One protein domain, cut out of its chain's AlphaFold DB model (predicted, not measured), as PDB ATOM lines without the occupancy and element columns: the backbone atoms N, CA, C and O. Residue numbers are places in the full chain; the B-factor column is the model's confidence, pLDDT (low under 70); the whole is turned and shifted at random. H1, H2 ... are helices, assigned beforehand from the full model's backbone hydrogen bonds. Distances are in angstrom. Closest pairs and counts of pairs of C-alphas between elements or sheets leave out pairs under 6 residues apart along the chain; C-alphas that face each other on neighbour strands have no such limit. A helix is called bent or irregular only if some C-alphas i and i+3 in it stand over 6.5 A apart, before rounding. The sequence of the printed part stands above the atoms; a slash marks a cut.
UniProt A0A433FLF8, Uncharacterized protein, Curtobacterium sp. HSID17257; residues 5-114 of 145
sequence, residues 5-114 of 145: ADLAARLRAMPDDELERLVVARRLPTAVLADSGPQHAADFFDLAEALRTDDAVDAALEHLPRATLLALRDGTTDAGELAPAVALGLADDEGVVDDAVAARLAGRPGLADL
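Overview. This is residues 5 to 114 of the 145 residues of an uncharacterized protein of Curtobacterium sp. HSID17257 (UniProt A0A433FLF8). Nine short helices make an elongated body of two groups: H1 to H4 at one end, with H1 and H4 crossed, and H5 to H9 at the other, where H6 crosses H7 and H8 packs on H5. The groups meet loosely, where H2 and H4 come close to H5, and H2 to H7. The printed part has 110 residues, H1 to H9 in chain order and no named strand; the class is all helix. The whole is compact, with a radius of gyration of the C-alphas of 13.7 A, and spans 42 by 24 by 21 A.

Along the chain. H1, residues 5 to 13, begins at C-alpha 5 (11.317, 43.466, -11.182). H2 is residues 16 to 25, 14.1 A long, H3 30 to 34, H4 44 to 51. H5, residues 54 to 63, is 14.5 A long. H6 is residues 66 to 74, H7 79 to 87, H8 99 to 106. H9, residues 109 to 112, ends at C-alpha 112 (35.912, 36.065, -27.513). H7 is irregular: C-alphas 81 and 84 are 7.1 A apart.

Arrangement. H1 touches H4, closest C-alphas Ala 8 and Phe 44 at 5.0 A, only just about perpendicular at 72 degrees. H3 and H5 are apart. H5 touches H8 at a steep tilt of 60 degrees, closest C-alphas Val 57 and Val 101 at 6.5 A. H6 touches H7, closest C-alphas Thr 68 and Glu 81 at 5.1 A. Every O i to N i+4 pair is within hydrogen-bond range in H1 to H6 and H8, and 3 of 5 in H7; H9 is too short for one.

Size, cuts and confidence. The C-alphas farthest apart, His 40 and Asp 113, are 43.1 A apart. The printed part has no cut. The H7 to H8 link is long, 11 residues. Residues 27 to 43 and 109 to 114 have pLDDT under 70.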
ATOM      1  N   ALA A   5      12.744  43.169 -11.188       78.62
ATOM      2  CA  ALA A   5      11.317  43.466 -11.182       78.62
ATOM      3  C   ALA A   5      10.676  43.341 -12.576       78.62
ATOM      4  O   ALA A   5       9.582  42.789 -12.681       78.62
ATOM      5  N   ASP A   6      11.357  43.785 -13.639       77.31
ATOM      6  CA  ASP A   6      10.897  43.587 -15.024       77.31
ATOM      7  C   ASP A   6      10.850  42.095 -15.378       77.31
ATOM      8  O   ASP A   6       9.873  41.619 -15.959       77.31
ATOM      9  N   LEU A   7      11.868  41.334 -14.957       77.50
ATOM     10  CA  LEU A   7      11.909  39.884 -15.147       77.50
ATOM     11  C   LEU A   7      10.770  39.190 -14.385       77.50
ATOM     12  O   LEU A   7      10.059  38.373 -14.963       77.50
ATOM     13  N   ALA A   8      10.526  39.558 -13.127       80.94
ATOM     14  CA  ALA A   8       9.422  39.017 -12.337       80.94
ATOM     15  C   ALA A   8       8.047  39.336 -12.955       80.94
ATOM     16  O   ALA A   8       7.172  38.469 -13.008       80.94
ATOM     17  N   ALA A   9       7.852  40.558 -13.464       81.69
ATOM     18  CA  ALA A   9       6.621  40.950 -14.151       81.69
ATOM     19  C   ALA A   9       6.400  40.142 -15.441       81.69
ATOM     20  O   ALA A   9       5.278  39.712 -15.711       81.69
ATOM     21  N   ARG A  10       7.470  39.885 -16.200       77.69
ATOM     22  CA  ARG A  10       7.444  39.045 -17.404       77.69
ATOM     23  C   ARG A  10       7.101  37.592 -17.079       77.69
ATOM     24  O   ARG A  10       6.227  37.027 -17.728       77.69
ATOM     25  N   LEU A  11       7.730  37.010 -16.056       80.69
ATOM     26  CA  LEU A  11       7.435  35.645 -15.600       80.69
ATOM     27  C   LEU A  11       5.973  35.500 -15.168       80.69
ATOM     28  O   LEU A  11       5.339  34.501 -15.481       80.69
ATOM     29  N   ARG A  12       5.408  36.524 -14.521       77.94
ATOM     30  CA  ARG A  12       3.996  36.543 -14.122       77.94
ATOM     31  C   ARG A  12       3.021  36.581 -15.306       77.94
ATOM     32  O   ARG A  12       1.876  36.162 -15.161       77.94
ATOM     33  N   ALA A  13       3.437  37.130 -16.444       81.81
ATOM     34  CA  ALA A  13       2.629  37.200 -17.660       81.81
ATOM     35  C   ALA A  13       2.809  35.975 -18.580       81.81
ATOM     36  O   ALA A  13       2.088  35.851 -19.570       81.81
ATOM     37  N   MET A  14       3.767  35.094 -18.268       77.75
ATOM     38  CA  MET A  14       4.095  33.898 -19.041       77.75
ATOM     39  C   MET A  14       3.125  32.751 -18.710       77.75
ATOM     40  O   MET A  14       2.770  32.582 -17.543       77.75
ATOM     41  N   PRO A  15       2.689  31.948 -19.698       79.06
ATOM     42  CA  PRO A  15       1.878  30.765 -19.428       79.06
ATOM     43  C   PRO A  15       2.680  29.692 -18.678       79.06
ATOM     44  O   PRO A  15       3.884  29.531 -18.891       79.06
ATOM     45  N   ASP A  16       1.997  28.914 -17.839       72.56
ATOM     46  CA  ASP A  16       2.632  27.938 -16.945       72.56
ATOM     47  C   ASP A  16       3.474  26.890 -17.702       72.56
ATOM     48  O   ASP A  16       4.589  26.583 -17.288       72.56
ATOM     49  N   ASP A  17       3.013  26.417 -18.867       76.06
ATOM     50  CA  ASP A  17       3.760  25.476 -19.722       76.06
ATOM     51  C   ASP A  17       5.088  26.055 -20.254       76.06
ATOM     52  O   ASP A  17       6.039  25.328 -20.561       76.06
ATOM     53  N   GLU A  18       5.167  27.374 -20.439       77.56
ATOM     54  CA  GLU A  18       6.416  28.054 -20.802       77.56
ATOM     55  C   GLU A  18       7.322  28.218 -19.587       77.56
ATOM     56  O   GLU A  18       8.527  27.987 -19.695       77.56
ATOM     57  N   LEU A  19       6.741  28.525 -18.429       76.38
ATOM     58  CA  LEU A  19       7.467  28.672 -17.175       76.38
ATOM     59  C   LEU A  19       8.095  27.341 -16.725       76.38
ATOM     60  O   LEU A  19       9.265  27.309 -16.344       76.38
ATOM     61  N   GLU A  20       7.381  26.220 -16.860       75.38
ATOM     62  CA  GLU A  20       7.923  24.878 -16.605       75.38
ATOM     63  C   GLU A  20       9.077  24.535 -17.556       75.38
ATOM     64  O   GLU A  20      10.136  24.070 -17.120       75.38
ATOM     65  N   ARG A  21       8.918  24.810 -18.859       75.62
ATOM     66  CA  ARG A  21       9.988  24.595 -19.847       75.62
ATOM     67  C   ARG A  21      11.223  25.438 -19.543       75.62
ATOM     68  O   ARG A  21      12.338  24.927 -19.654       75.62
ATOM     69  N   LEU A  22      11.031  26.690 -19.133       78.38
ATOM     70  CA  LEU A  22      12.101  27.600 -18.735       78.38
ATOM     71  C   LEU A  22      12.874  27.051 -17.532       78.38
ATOM     72  O   LEU A  22      14.099  26.956 -17.575       78.38
ATOM     73  N   VAL A  23      12.162  26.646 -16.482       77.50
ATOM     74  CA  VAL A  23      12.743  26.085 -15.256       77.50
ATOM     75  C   VAL A  23      13.580  24.836 -15.548       77.50
ATOM     76  O   VAL A  23      14.709  24.718 -15.061       77.50
ATOM     77  N   VAL A  24      13.059  23.921 -16.373       76.44
ATOM     78  CA  VAL A  24      13.767  22.696 -16.777       76.44
ATOM     79  C   VAL A  24      15.017  23.029 -17.588       76.44
ATOM     80  O   VAL A  24      16.093  22.498 -17.306       76.44
ATOM     81  N   ALA A  25      14.901  23.929 -18.566       74.38
ATOM     82  CA  ALA A  25      16.021  24.324 -19.417       74.38
ATOM     83  C   ALA A  25      17.126  25.055 -18.638       74.38
ATOM     84  O   ALA A  25      18.302  24.960 -18.981       74.38
ATOM     85  N   ARG A  26      16.755  25.748 -17.560       71.81
ATOM     86  CA  ARG A  26      17.665  26.460 -16.656       71.81
ATOM     87  C   ARG A  26      18.274  25.578 -15.569       71.81
ATOM     88  O   ARG A  26      19.089  26.072 -14.800       71.81
ATOM     89  N   ARG A  27      17.882  24.297 -15.500       67.81
ATOM     90  CA  ARG A  27      18.293  23.326 -14.468       67.81
ATOM     91  C   ARG A  27      18.191  23.886 -13.044       67.81
ATOM     92  O   ARG A  27      18.993  23.521 -12.186       67.81
ATOM     93  N   LEU A  28      17.206  24.753 -12.791       66.38
ATOM     94  CA  LEU A  28      17.035  25.342 -11.468       66.38
ATOM     95  C   LEU A  28      16.844  24.223 -10.433       66.38
ATOM     96  O   LEU A  28      16.149  23.240 -10.727       66.38
ATOM     97  N   PRO A  29      17.452  24.333  -9.235       60.44
ATOM     98  CA  PRO A  29      17.325  23.306  -8.217       60.44
ATOM     99  C   PRO A  29      15.848  23.048  -7.947       60.44
ATOM    100  O   PRO A  29      15.105  23.972  -7.617       60.44
ATOM    101  N   THR A  30      15.428  21.784  -8.017       56.03
ATOM    102  CA  THR A  30      14.054  21.386  -7.678       56.03
ATOM    103  C   THR A  30      13.673  21.851  -6.270       56.03
ATOM    104  O   THR A  30      12.499  22.027  -6.010       56.03
ATOM    105  N   ALA A  31      14.652  22.126  -5.395       51.25
ATOM    106  CA  ALA A  31      14.468  22.742  -4.081       51.25
ATOM    107  C   ALA A  31      13.820  24.143  -4.122       51.25
ATOM    108  O   ALA A  31      12.976  24.423  -3.280       51.25
ATOM    109  N   VAL A  32      14.129  24.980  -5.123       54.81
ATOM    110  CA  VAL A  32      13.467  26.287  -5.340       54.81
ATOM    111  C   VAL A  32      11.997  26.090  -5.737       54.81
ATOM    112  O   VAL A  32      11.140  26.899  -5.403       54.81
ATOM    113  N   LEU A  33      11.681  24.963  -6.385       53.81
ATOM    114  CA  LEU A  33      10.307  24.541  -6.676       53.81
ATOM    115  C   LEU A  33       9.692  23.677  -5.569       53.81
ATOM    116  O   LEU A  33       8.503  23.407  -5.624       53.81
ATOM    117  N   ALA A  34      10.454  23.198  -4.587       50.44
ATOM    118  CA  ALA A  34       9.957  22.259  -3.582       50.44
ATOM    119  C   ALA A  34       9.387  22.974  -2.355       50.44
ATOM    120  O   ALA A  34       8.518  22.405  -1.698       50.44
ATOM    121  N   ASP A  35       9.842  24.198  -2.064       48.78
ATOM    122  CA  ASP A  35       9.316  24.987  -0.942       48.78
ATOM    123  C   ASP A  35       7.950  25.631  -1.272       48.78
ATOM    124  O   ASP A  35       7.109  25.767  -0.387       48.78
ATOM    125  N   SER A  36       7.671  25.905  -2.559       47.34
ATOM    126  CA  SER A  36       6.417  26.552  -3.002       47.34
ATOM    127  C   SER A  36       5.777  25.978  -4.283       47.34
ATOM    128  O   SER A  36       4.618  26.253  -4.576       47.34
ATOM    129  N   GLY A  37       6.447  25.145  -5.076       45.78
ATOM    130  CA  GLY A  37       5.948  24.760  -6.405       45.78
ATOM    131  C   GLY A  37       5.901  25.947  -7.383       45.78
ATOM    132  O   GLY A  37       5.816  27.102  -6.967       45.78
ATOM    133  N   PRO A  38       5.884  25.705  -8.706       51.78
ATOM    134  CA  PRO A  38       5.659  26.783  -9.679       51.78
ATOM    135  C   PRO A  38       4.284  27.460  -9.480       51.78
ATOM    136  O   PRO A  38       4.081  28.598  -9.886       51.78
ATOM    137  N   GLN A  39       3.364  26.782  -8.782       52.28
ATOM    138  CA  GLN A  39       1.980  27.191  -8.527       52.28
ATOM    139  C   GLN A  39       1.799  28.077  -7.270       52.28
ATOM    140  O   GLN A  39       0.771  28.749  -7.163       52.28
ATOM    141  N   HIS A  40       2.757  28.116  -6.324       48.91
ATOM    142  CA  HIS A  40       2.755  29.064  -5.187       48.91
ATOM    143  C   HIS A  40       3.919  30.054  -5.210       48.91
ATOM    144  O   HIS A  40       4.317  30.551  -4.158       48.91
ATOM    145  N   ALA A  41       4.435  30.405  -6.388       50.59
ATOM    146  CA  ALA A  41       5.317  31.557  -6.528       50.59
ATOM    147  C   ALA A  41       4.544  32.862  -6.225       50.59
ATOM    148  O   ALA A  41       4.208  33.642  -7.112       50.59
ATOM    149  N   ALA A  42       4.247  33.123  -4.950       52.62
ATOM    150  CA  ALA A  42       4.015  34.479  -4.465       52.62
ATOM    151  C   ALA A  42       5.264  35.347  -4.726       52.62
ATOM    152  O   ALA A  42       5.146  36.555  -4.932       52.62
ATOM    153  N   ASP A  43       6.426  34.700  -4.856       69.38
ATOM    154  CA  ASP A  43       7.734  35.319  -4.994       69.38
ATOM    155  C   ASP A  43       8.327  35.111  -6.403       69.38
ATOM    156  O   ASP A  43       9.437  34.616  -6.573       69.38
ATOM    157  N   PHE A  44       7.618  35.532  -7.465       74.38
ATOM    158  CA  PHE A  44       8.203  35.647  -8.825       74.38
ATOM    159  C   PHE A  44       9.517  36.448  -8.837       74.38
ATOM    160  O   PHE A  44      10.332  36.303  -9.746       74.38
ATOM    161  N   PHE A  45       9.708  37.297  -7.826       76.44
ATOM    162  CA  PHE A  45      10.952  37.997  -7.559       76.44
ATOM    163  C   PHE A  45      12.092  37.041  -7.178       76.44
ATOM    164  O   PHE A  45      13.154  37.128  -7.785       76.44
ATOM    165  N   ASP A  46      11.864  36.083  -6.278       76.31
ATOM    166  CA  ASP A  46      12.854  35.063  -5.906       76.31
ATOM    167  C   ASP A  46      13.161  34.131  -7.082       76.31
ATOM    168  O   ASP A  46      14.307  33.736  -7.292       76.31
ATOM    169  N   LEU A  47      12.157  33.824  -7.912       75.88
ATOM    170  CA  LEU A  47      12.369  33.070  -9.150       75.88
ATOM    171  C   LEU A  47      13.221  33.860 -10.156       75.88
ATOM    172  O   LEU A  47      14.151  33.312 -10.750       75.88
ATOM    173  N   ALA A  48      12.926  35.149 -10.336       80.62
ATOM    174  CA  ALA A  48      13.728  36.044 -11.163       80.62
ATOM    175  C   ALA A  48      15.165  36.159 -10.627       80.62
ATOM    176  O   ALA A  48      16.110  36.161 -11.409       80.62
ATOM    177  N   GLU A  49      15.348  36.199  -9.309       78.62
ATOM    178  CA  GLU A  49      16.663  36.243  -8.673       78.62
ATOM    179  C   GLU A  49      17.432  34.926  -8.847       78.62
ATOM    180  O   GLU A  49      18.595  34.943  -9.253       78.62
ATOM    181  N   ALA A  50      16.772  33.777  -8.680       79.06
ATOM    182  CA  ALA A  50      17.358  32.464  -8.937       79.06
ATOM    183  C   ALA A  50      17.823  32.312 -10.398       79.06
ATOM    184  O   ALA A  50      18.905  31.778 -10.654       79.06
ATOM    185  N   LEU A  51      17.054  32.833 -11.360       78.38
ATOM    186  CA  LEU A  51      17.414  32.843 -12.785       78.38
ATOM    187  C   LEU A  51      18.617  33.738 -13.114       78.38
ATOM    188  O   LEU A  51      19.281  33.503 -14.126       78.38
ATOM    189  N   ARG A  52      18.898  34.745 -12.280       80.25
ATOM    190  CA  ARG A  52      20.046  35.654 -12.429       80.25
ATOM    191  C   ARG A  52      21.316  35.142 -11.750       80.25
ATOM    192  O   ARG A  52      22.351  35.790 -11.872       80.25
ATOM    193  N   THR A  53      21.267  34.000 -11.062       81.62
ATOM    194  CA  THR A  53      22.474  33.383 -10.496       81.62
ATOM    195  C   THR A  53      23.444  32.950 -11.594       81.62
ATOM    196  O   THR A  53      23.028  32.498 -12.663       81.62
ATOM    197  N   ASP A  54      24.746  33.050 -11.317       80.06
ATOM    198  CA  ASP A  54      25.798  32.730 -12.291       80.06
ATOM    199  C   ASP A  54      25.656  31.311 -12.866       80.06
ATOM    200  O   ASP A  54      25.804  31.116 -14.070       80.06
ATOM    201  N   ASP A  55      25.305  30.332 -12.026       78.19
ATOM    202  CA  ASP A  55      25.114  28.930 -12.424       78.19
ATOM    203  C   ASP A  55      23.919  28.755 -13.377       78.19
ATOM    204  O   ASP A  55      24.038  28.113 -14.422       78.19
ATOM    205  N   ALA A  56      22.786  29.406 -13.087       80.19
ATOM    206  CA  ALA A  56      21.604  29.370 -13.948       80.19
ATOM    207  C   ALA A  56      21.840  30.087 -15.288       80.19
ATOM    208  O   ALA A  56      21.318  29.672 -16.333       80.19
ATOM    209  N   VAL A  57      22.619  31.174 -15.276       81.88
ATOM    210  CA  VAL A  57      23.055  31.885 -16.484       81.88
ATOM    211  C   VAL A  57      23.986  31.002 -17.313       81.88
ATOM    212  O   VAL A  57      23.740  30.827 -18.507       81.88
ATOM    213  N   ASP A  58      24.989  30.381 -16.698       80.88
ATOM    214  CA  ASP A  58      25.920  29.488 -17.385       80.88
ATOM    215  C   ASP A  58      25.223  28.269 -17.993       80.88
ATOM    216  O   ASP A  58      25.428  27.987 -19.178       80.88
ATOM    217  N   ALA A  59      24.326  27.616 -17.249       81.00
ATOM    218  CA  ALA A  59      23.547  26.481 -17.738       81.00
ATOM    219  C   ALA A  59      22.709  26.839 -18.980       81.00
ATOM    220  O   ALA A  59      22.669  26.089 -19.956       81.00
ATOM    221  N   ALA A  60      22.083  28.019 -19.007       82.06
ATOM    222  CA  ALA A  60      21.346  28.461 -20.192       82.06
ATOM    223  C   ALA A  60      22.252  28.763 -21.379       82.06
ATOM    224  O   ALA A  60      21.941  28.395 -22.511       82.06
ATOM    225  N   LEU A  61      23.383  29.419 -21.124       81.38
ATOM    226  CA  LEU A  61      24.363  29.733 -22.157       81.38
ATOM    227  C   LEU A  61      25.036  28.473 -22.724       81.38
ATOM    228  O   LEU A  61      25.636  28.546 -23.797       81.38
ATOM    229  N   GLU A  62      25.004  27.337 -22.025       81.94
ATOM    230  CA  GLU A  62      25.431  26.026 -22.540       81.94
ATOM    231  C   GLU A  62      24.390  25.373 -23.457       81.94
ATOM    232  O   GLU A  62      24.758  24.663 -24.395       81.94
ATOM    233  N   HIS A  63      23.101  25.630 -23.225       78.38
ATOM    234  CA  HIS A  63      22.003  25.082 -24.024       78.38
ATOM    235  C   HIS A  63      21.651  25.918 -25.260       78.38
ATOM    236  O   HIS A  63      20.921  25.447 -26.136       78.38
ATOM    237  N   LEU A  64      22.179  27.139 -25.365       81.88
ATOM    238  CA  LEU A  64      21.940  27.998 -26.516       81.88
ATOM    239  C   LEU A  64      22.684  27.535 -27.779       81.88
ATOM    240  O   LEU A  64      23.860  27.158 -27.724       81.88
ATOM    241  N   PRO A  65      22.049  27.650 -28.959       81.94
ATOM    242  CA  PRO A  65      22.746  27.452 -30.214       81.94
ATOM    243  C   PRO A  65      23.791  28.554 -30.429       81.94
ATOM    244  O   PRO A  65      23.625  29.716 -30.052       81.94
ATOM    245  N   ARG A  66      24.882  28.183 -31.105       80.00
ATOM    246  CA  ARG A  66      26.035  29.062 -31.355       80.00
ATOM    247  C   ARG A  66      25.660  30.364 -32.072       80.00
ATOM    248  O   ARG A  66      26.267  31.388 -31.783       80.00
ATOM    249  N   ALA A  67      24.682  30.322 -32.979       81.00
ATOM    250  CA  ALA A  67      24.184  31.504 -33.685       81.00
ATOM    251  C   ALA A  67      23.593  32.536 -32.709       81.00
ATOM    252  O   ALA A  67      24.001  33.689 -32.726       81.00
ATOM    253  N   THR A  68      22.750  32.099 -31.769       82.81
ATOM    254  CA  THR A  68      22.165  32.972 -30.740       82.81
ATOM    255  C   THR A  68      23.217  33.564 -29.800       82.81
ATOM    256  O   THR A  68      23.122  34.723 -29.415       82.81
ATOM    257  N   LEU A  69      24.263  32.809 -29.448       81.69
ATOM    258  CA  LEU A  69      25.365  33.344 -28.633       81.69
ATOM    259  C   LEU A  69      26.144  34.453 -29.359       81.69
ATOM    260  O   LEU A  69      26.561  35.422 -28.728       81.69
ATOM    261  N   LEU A  70      26.346  34.311 -30.673       81.12
ATOM    262  CA  LEU A  70      26.967  35.346 -31.504       81.12
ATOM    263  C   LEU A  70      26.056  36.568 -31.628       81.12
ATOM    264  O   LEU A  70      26.529  37.682 -31.439       81.12
ATOM    265  N   ALA A  71      24.760  36.348 -31.846       82.88
ATOM    266  CA  ALA A  71      23.745  37.390 -31.889       82.88
ATOM    267  C   ALA A  71      23.748  38.259 -30.616       82.88
ATOM    268  O   ALA A  71      23.870  39.482 -30.697       82.88
ATOM    269  N   LEU A  72      23.715  37.626 -29.438       80.69
ATOM    270  CA  LEU A  72      23.771  38.314 -28.144       80.69
ATOM    271  C   LEU A  72      25.069  39.109 -27.950       80.69
ATOM    272  O   LEU A  72      25.047  40.203 -27.393       80.69
ATOM    273  N   ARG A  73      26.205  38.570 -28.404       80.31
ATOM    274  CA  ARG A  73      27.510  39.236 -28.292       80.31
ATOM    275  C   ARG A  73      27.633  40.432 -29.235       80.31
ATOM    276  O   ARG A  73      28.161  41.466 -28.842       80.31
ATOM    277  N   ASP A  74      27.193  40.264 -30.477       78.19
ATOM    278  CA  ASP A  74      27.294  41.282 -31.522       78.19
ATOM    279  C   ASP A  74      26.201  42.361 -31.359       78.19
ATOM    280  O   ASP A  74      26.244  43.392 -32.030       78.19
ATOM    281  N   GLY A  75      25.250  42.149 -30.438       71.56
ATOM    282  CA  GLY A  75      24.161  43.075 -30.134       71.56
ATOM    283  C   GLY A  75      23.124  43.160 -31.251       71.56
ATOM    284  O   GLY A  75      22.516  44.214 -31.438       71.56
ATOM    285  N   THR A  76      22.952  42.087 -32.032       73.38
ATOM    286  CA  THR A  76      21.917  42.049 -33.073       73.38
ATOM    287  C   THR A  76      20.533  42.018 -32.439       73.38
ATOM    288  O   THR A  76      20.342  41.418 -31.384       73.38
ATOM    289  N   THR A  77      19.562  42.629 -33.109       70.31
ATOM    290  CA  THR A  77      18.144  42.618 -32.728       70.31
ATOM    291  C   THR A  77      17.322  41.685 -33.618       70.31
ATOM    292  O   THR A  77      16.099  41.805 -33.693       70.31
ATOM    293  N   ASP A  78      17.980  40.758 -34.327       78.56
ATOM    294  CA  ASP A  78      17.285  39.767 -35.146       78.56
ATOM    295  C   ASP A  78      16.443  38.836 -34.262       78.56
ATOM    296  O   ASP A  78      16.960  38.007 -33.509       78.56
ATOM    297  N   ALA A  79      15.123  38.982 -34.360       73.56
ATOM    298  CA  ALA A  79      14.174  38.254 -33.527       73.56
ATOM    299  C   ALA A  79      14.245  36.729 -33.729       73.56
ATOM    300  O   ALA A  79      13.943  35.976 -32.804       73.56
ATOM    301  N   GLY A  80      14.657  36.256 -34.910       78.50
ATOM    302  CA  GLY A  80      14.793  34.828 -35.193       78.50
ATOM    303  C   GLY A  80      16.014  34.222 -34.508       78.50
ATOM    304  O   GLY A  80      15.922  33.148 -33.911       78.50
ATOM    305  N   GLU A  81      17.145  34.924 -34.543       80.88
ATOM    306  CA  GLU A  81      18.364  34.488 -33.856       80.88
ATOM    307  C   GLU A  81      18.274  34.651 -32.334       80.88
ATOM    308  O   GLU A  81      18.860  33.849 -31.603       80.88
ATOM    309  N   LEU A  82      17.512  35.636 -31.850       79.88
ATOM    310  CA  LEU A  82      17.290  35.886 -30.426       79.88
ATOM    311  C   LEU A  82      16.184  35.026 -29.806       79.88
ATOM    312  O   LEU A  82      16.186  34.859 -28.589       79.88
ATOM    313  N   ALA A  83      15.280  34.431 -30.592       80.75
ATOM    314  CA  ALA A  83      14.158  33.645 -30.067       80.75
ATOM    315  C   ALA A  83      14.561  32.590 -29.010       80.75
ATOM    316  O   ALA A  83      13.883  32.499 -27.985       80.75
ATOM    317  N   PRO A  84      15.673  31.835 -29.155       80.56
ATOM    318  CA  PRO A  84      16.120  30.908 -28.114       80.56
ATOM    319  C   PRO A  84      16.601  31.605 -26.830       80.56
ATOM    320  O   PRO A  84      16.413  31.075 -25.738       80.56
ATOM    321  N   ALA A  85      17.205  32.792 -26.936       81.62
ATOM    322  CA  ALA A  85      17.618  33.589 -25.781       81.62
ATOM    323  C   ALA A  85      16.411  34.184 -25.049       81.62
ATOM    324  O   ALA A  85      16.367  34.153 -23.820       81.62
ATOM    325  N   VAL A  86      15.415  34.655 -25.802       82.50
ATOM    326  CA  VAL A  86      14.142  35.154 -25.270       82.50
ATOM    327  C   VAL A  86      13.364  34.032 -24.581       82.50
ATOM    328  O   VAL A  86      12.884  34.214 -23.464       82.50
ATOM    329  N   ALA A  87      13.322  32.842 -25.185       82.12
ATOM    330  CA  ALA A  87      12.696  31.656 -24.599       82.12
ATOM    331  C   ALA A  87      13.366  31.212 -23.290       82.12
ATOM    332  O   ALA A  87      12.704  30.675 -22.408       82.12
ATOM    333  N   LEU A  88      14.673  31.451 -23.146       80.06
ATOM    334  CA  LEU A  88      15.403  31.200 -21.905       80.06
ATOM    335  C   LEU A  88      15.361  32.388 -20.934       80.06
ATOM    336  O   LEU A  88      15.931  32.279 -19.852       80.06
ATOM    337  N   GLY A  89      14.727  33.513 -21.277       77.25
ATOM    338  CA  GLY A  89      14.689  34.717 -20.438       77.25
ATOM    339  C   GLY A  89      16.046  35.411 -20.279       77.25
ATOM    340  O   GLY A  89      16.290  36.051 -19.264       77.25
ATOM    341  N   LEU A  90      16.965  35.230 -21.233       79.81
ATOM    342  CA  LEU A  90      18.266  35.920 -21.273       79.81
ATOM    343  C   LEU A  90      18.165  37.321 -21.893       79.81
ATOM    344  O   LEU A  90      18.981  38.190 -21.586       79.81
ATOM    345  N   ALA A  91      17.181  37.510 -22.768       81.38
ATOM    346  CA  ALA A  91      16.842  38.773 -23.406       81.38
ATOM    347  C   ALA A  91      15.320  38.966 -23.392       81.38
ATOM    348  O   ALA A  91      14.571  37.988 -23.293       81.38
ATOM    349  N   ASP A  92      14.865  40.211 -23.485       77.06
ATOM    350  CA  ASP A  92      13.455  40.513 -23.730       77.06
ATOM    351  C   ASP A  92      13.097  40.458 -25.228       77.06
ATOM    352  O   ASP A  92      13.948  40.223 -26.087       77.06
ATOM    353  N   ASP A  93      11.814  40.655 -25.546       72.19
ATOM    354  CA  ASP A  93      11.310  40.668 -26.930       72.19
ATOM    355  C   ASP A  93      11.873  41.824 -27.770       72.19
ATOM    356  O   ASP A  93      11.819  41.777 -28.997       72.19
ATOM    357  N   GLU A  94      12.428  42.852 -27.125       71.31
ATOM    358  CA  GLU A  94      13.096  43.979 -27.778       71.31
ATOM    359  C   GLU A  94      14.596  43.699 -28.003       71.31
ATOM    360  O   GLU A  94      15.299  44.505 -28.616       71.31
ATOM    361  N   GLY A  95      15.089  42.539 -27.551       70.25
ATOM    362  CA  GLY A  95      16.485  42.122 -27.648       70.25
ATOM    363  C   GLY A  95      17.391  42.735 -26.581       70.25
ATOM    364  O   GLY A  95      18.615  42.653 -26.693       70.25
ATOM    365  N   VAL A  96      16.826  43.341 -25.534       76.19
ATOM    366  CA  VAL A  96      17.592  43.881 -24.410       76.19
ATOM    367  C   VAL A  96      18.038  42.733 -23.515       76.19
ATOM    368  O   VAL A  96      17.233  41.990 -22.951       76.19
ATOM    369  N   VAL A  97      19.353  42.606 -23.379       74.94
ATOM    370  CA  VAL A  97      20.008  41.577 -22.570       74.94
ATOM    371  C   VAL A  97      20.133  42.050 -21.122       74.94
ATOM    372  O   VAL A  97      20.429  43.220 -20.864       74.94
ATOM    373  N   ASP A  98      19.927  41.134 -20.176       78.56
ATOM    374  CA  ASP A  98      20.159  41.398 -18.754       78.56
ATOM    375  C   ASP A  98      21.646  41.695 -18.475       78.56
ATOM    376  O   ASP A  98      22.537  41.070 -19.053       78.56
ATOM    377  N   ASP A  99      21.931  42.625 -17.565       75.19
ATOM    378  CA  ASP A  99      23.304  43.040 -17.236       75.19
ATOM    379  C   ASP A  99      24.174  41.877 -16.722       75.19
ATOM    380  O   ASP A  99      25.325  41.740 -17.137       75.19
ATOM    381  N   ALA A 100      23.610  40.969 -15.915       76.94
ATOM    382  CA  ALA A 100      24.325  39.786 -15.428       76.94
ATOM    383  C   ALA A 100      24.712  38.848 -16.585       76.94
ATOM    384  O   ALA A 100      25.820  38.309 -16.636       76.94
ATOM    385  N   VAL A 101      23.819  38.711 -17.569       77.56
ATOM    386  CA  VAL A 101      24.052  37.913 -18.780       77.56
ATOM    387  C   VAL A 101      25.111  38.574 -19.661       77.56
ATOM    388  O   VAL A 101      26.029  37.894 -20.121       77.56
ATOM    389  N   ALA A 102      25.032  39.894 -19.856       79.50
ATOM    390  CA  ALA A 102      26.007  40.661 -20.625       79.50
ATOM    391  C   ALA A 102      27.414  40.585 -20.001       79.50
ATOM    392  O   ALA A 102      28.392  40.310 -20.703       79.50
ATOM    393  N   ALA A 103      27.515  40.740 -18.677       80.06
ATOM    394  CA  ALA A 103      28.763  40.599 -17.934       80.06
ATOM    395  C   ALA A 103      29.353  39.186 -18.074       80.06
ATOM    396  O   ALA A 103      30.554  39.027 -18.327       80.06
ATOM    397  N   ARG A 104      28.515  38.145 -17.986       78.75
ATOM    398  CA  ARG A 104      28.962  36.754 -18.127       78.75
ATOM    399  C   ARG A 104      29.417  36.422 -19.546       78.75
ATOM    400  O   ARG A 104      30.440  35.750 -19.703       78.75
ATOM    401  N   LEU A 105      28.707  36.919 -20.565       76.88
ATOM    402  CA  LEU A 105      29.100  36.795 -21.971       76.88
ATOM    403  C   LEU A 105      30.470  37.435 -22.222       76.88
ATOM    404  O   LEU A 105      31.327  36.805 -22.844       76.88
ATOM    405  N   ALA A 106      30.701  38.641 -21.696       77.44
ATOM    406  CA  ALA A 106      31.981  39.340 -21.815       77.44
ATOM    407  C   ALA A 106      33.131  38.590 -21.117       77.44
ATOM    408  O   ALA A 106      34.267  38.606 -21.591       77.44
ATOM    409  N   GLY A 107      32.836  37.888 -20.019       73.25
ATOM    410  CA  GLY A 107      33.797  37.075 -19.275       73.25
ATOM    411  C   GLY A 107      34.055  35.671 -19.838       73.25
ATOM    412  O   GLY A 107      34.818  34.924 -19.224       73.25
ATOM    413  N   ARG A 108      33.428  35.256 -20.953       72.12
ATOM    414  CA  ARG A 108      33.552  33.888 -21.493       72.12
ATOM    415  C   ARG A 108      34.700  33.817 -22.522       72.12
ATOM    416  O   ARG A 108      34.501  34.195 -23.679       72.12
ATOM    417  N   PRO A 109      35.889  33.282 -22.164       58.94
ATOM    418  CA  PRO A 109      37.062  33.300 -23.049       58.94
ATOM    419  C   PRO A 109      36.808  32.561 -24.371       58.94
ATOM    420  O   PRO A 109      37.214  33.023 -25.430       58.94
ATOM    421  N   GLY A 110      36.018  31.480 -24.339       60.97
ATOM    422  CA  GLY A 110      35.669  30.714 -25.536       60.97
ATOM    423  C   GLY A 110      34.778  31.447 -26.548       60.97
ATOM    424  O   GLY A 110      34.745  31.026 -27.696       60.97
ATOM    425  N   LEU A 111      34.069  32.520 -26.167       60.50
ATOM    426  CA  LEU A 111      33.247  33.326 -27.089       60.50
ATOM    427  C   LEU A 111      34.003  34.525 -27.679       60.50
ATOM    428  O   LEU A 111      33.672  34.964 -28.782       60.50
ATOM    429  N   ALA A 112      35.023  35.031 -26.984       58.75
ATOM    430  CA  ALA A 112      35.912  36.065 -27.513       58.75
ATOM    431  C   ALA A 112      36.730  35.547 -28.712       58.75
ATOM    432  O   ALA A 112      36.939  36.273 -29.683       58.75
ATOM    433  N   ASP A 113      37.096  34.261 -28.692       56.12
ATOM    434  CA  ASP A 113      37.817  33.594 -29.786       56.12
ATOM    435  C   ASP A 113      36.917  33.194 -30.972       56.12
ATOM    436  O   ASP A 113      37.394  32.814 -32.047       56.12
ATOM    437  N   LEU A 114      35.591  33.279 -30.813       56.12
ATOM    438  CA  LEU A 114      34.625  32.924 -31.846       56.12
ATOM    439  C   LEU A 114      34.548  34.024 -32.917       56.12
ATOM    440  O   LEU A 114      33.740  34.944 -32.828       56.12
TER     441      LEU A 114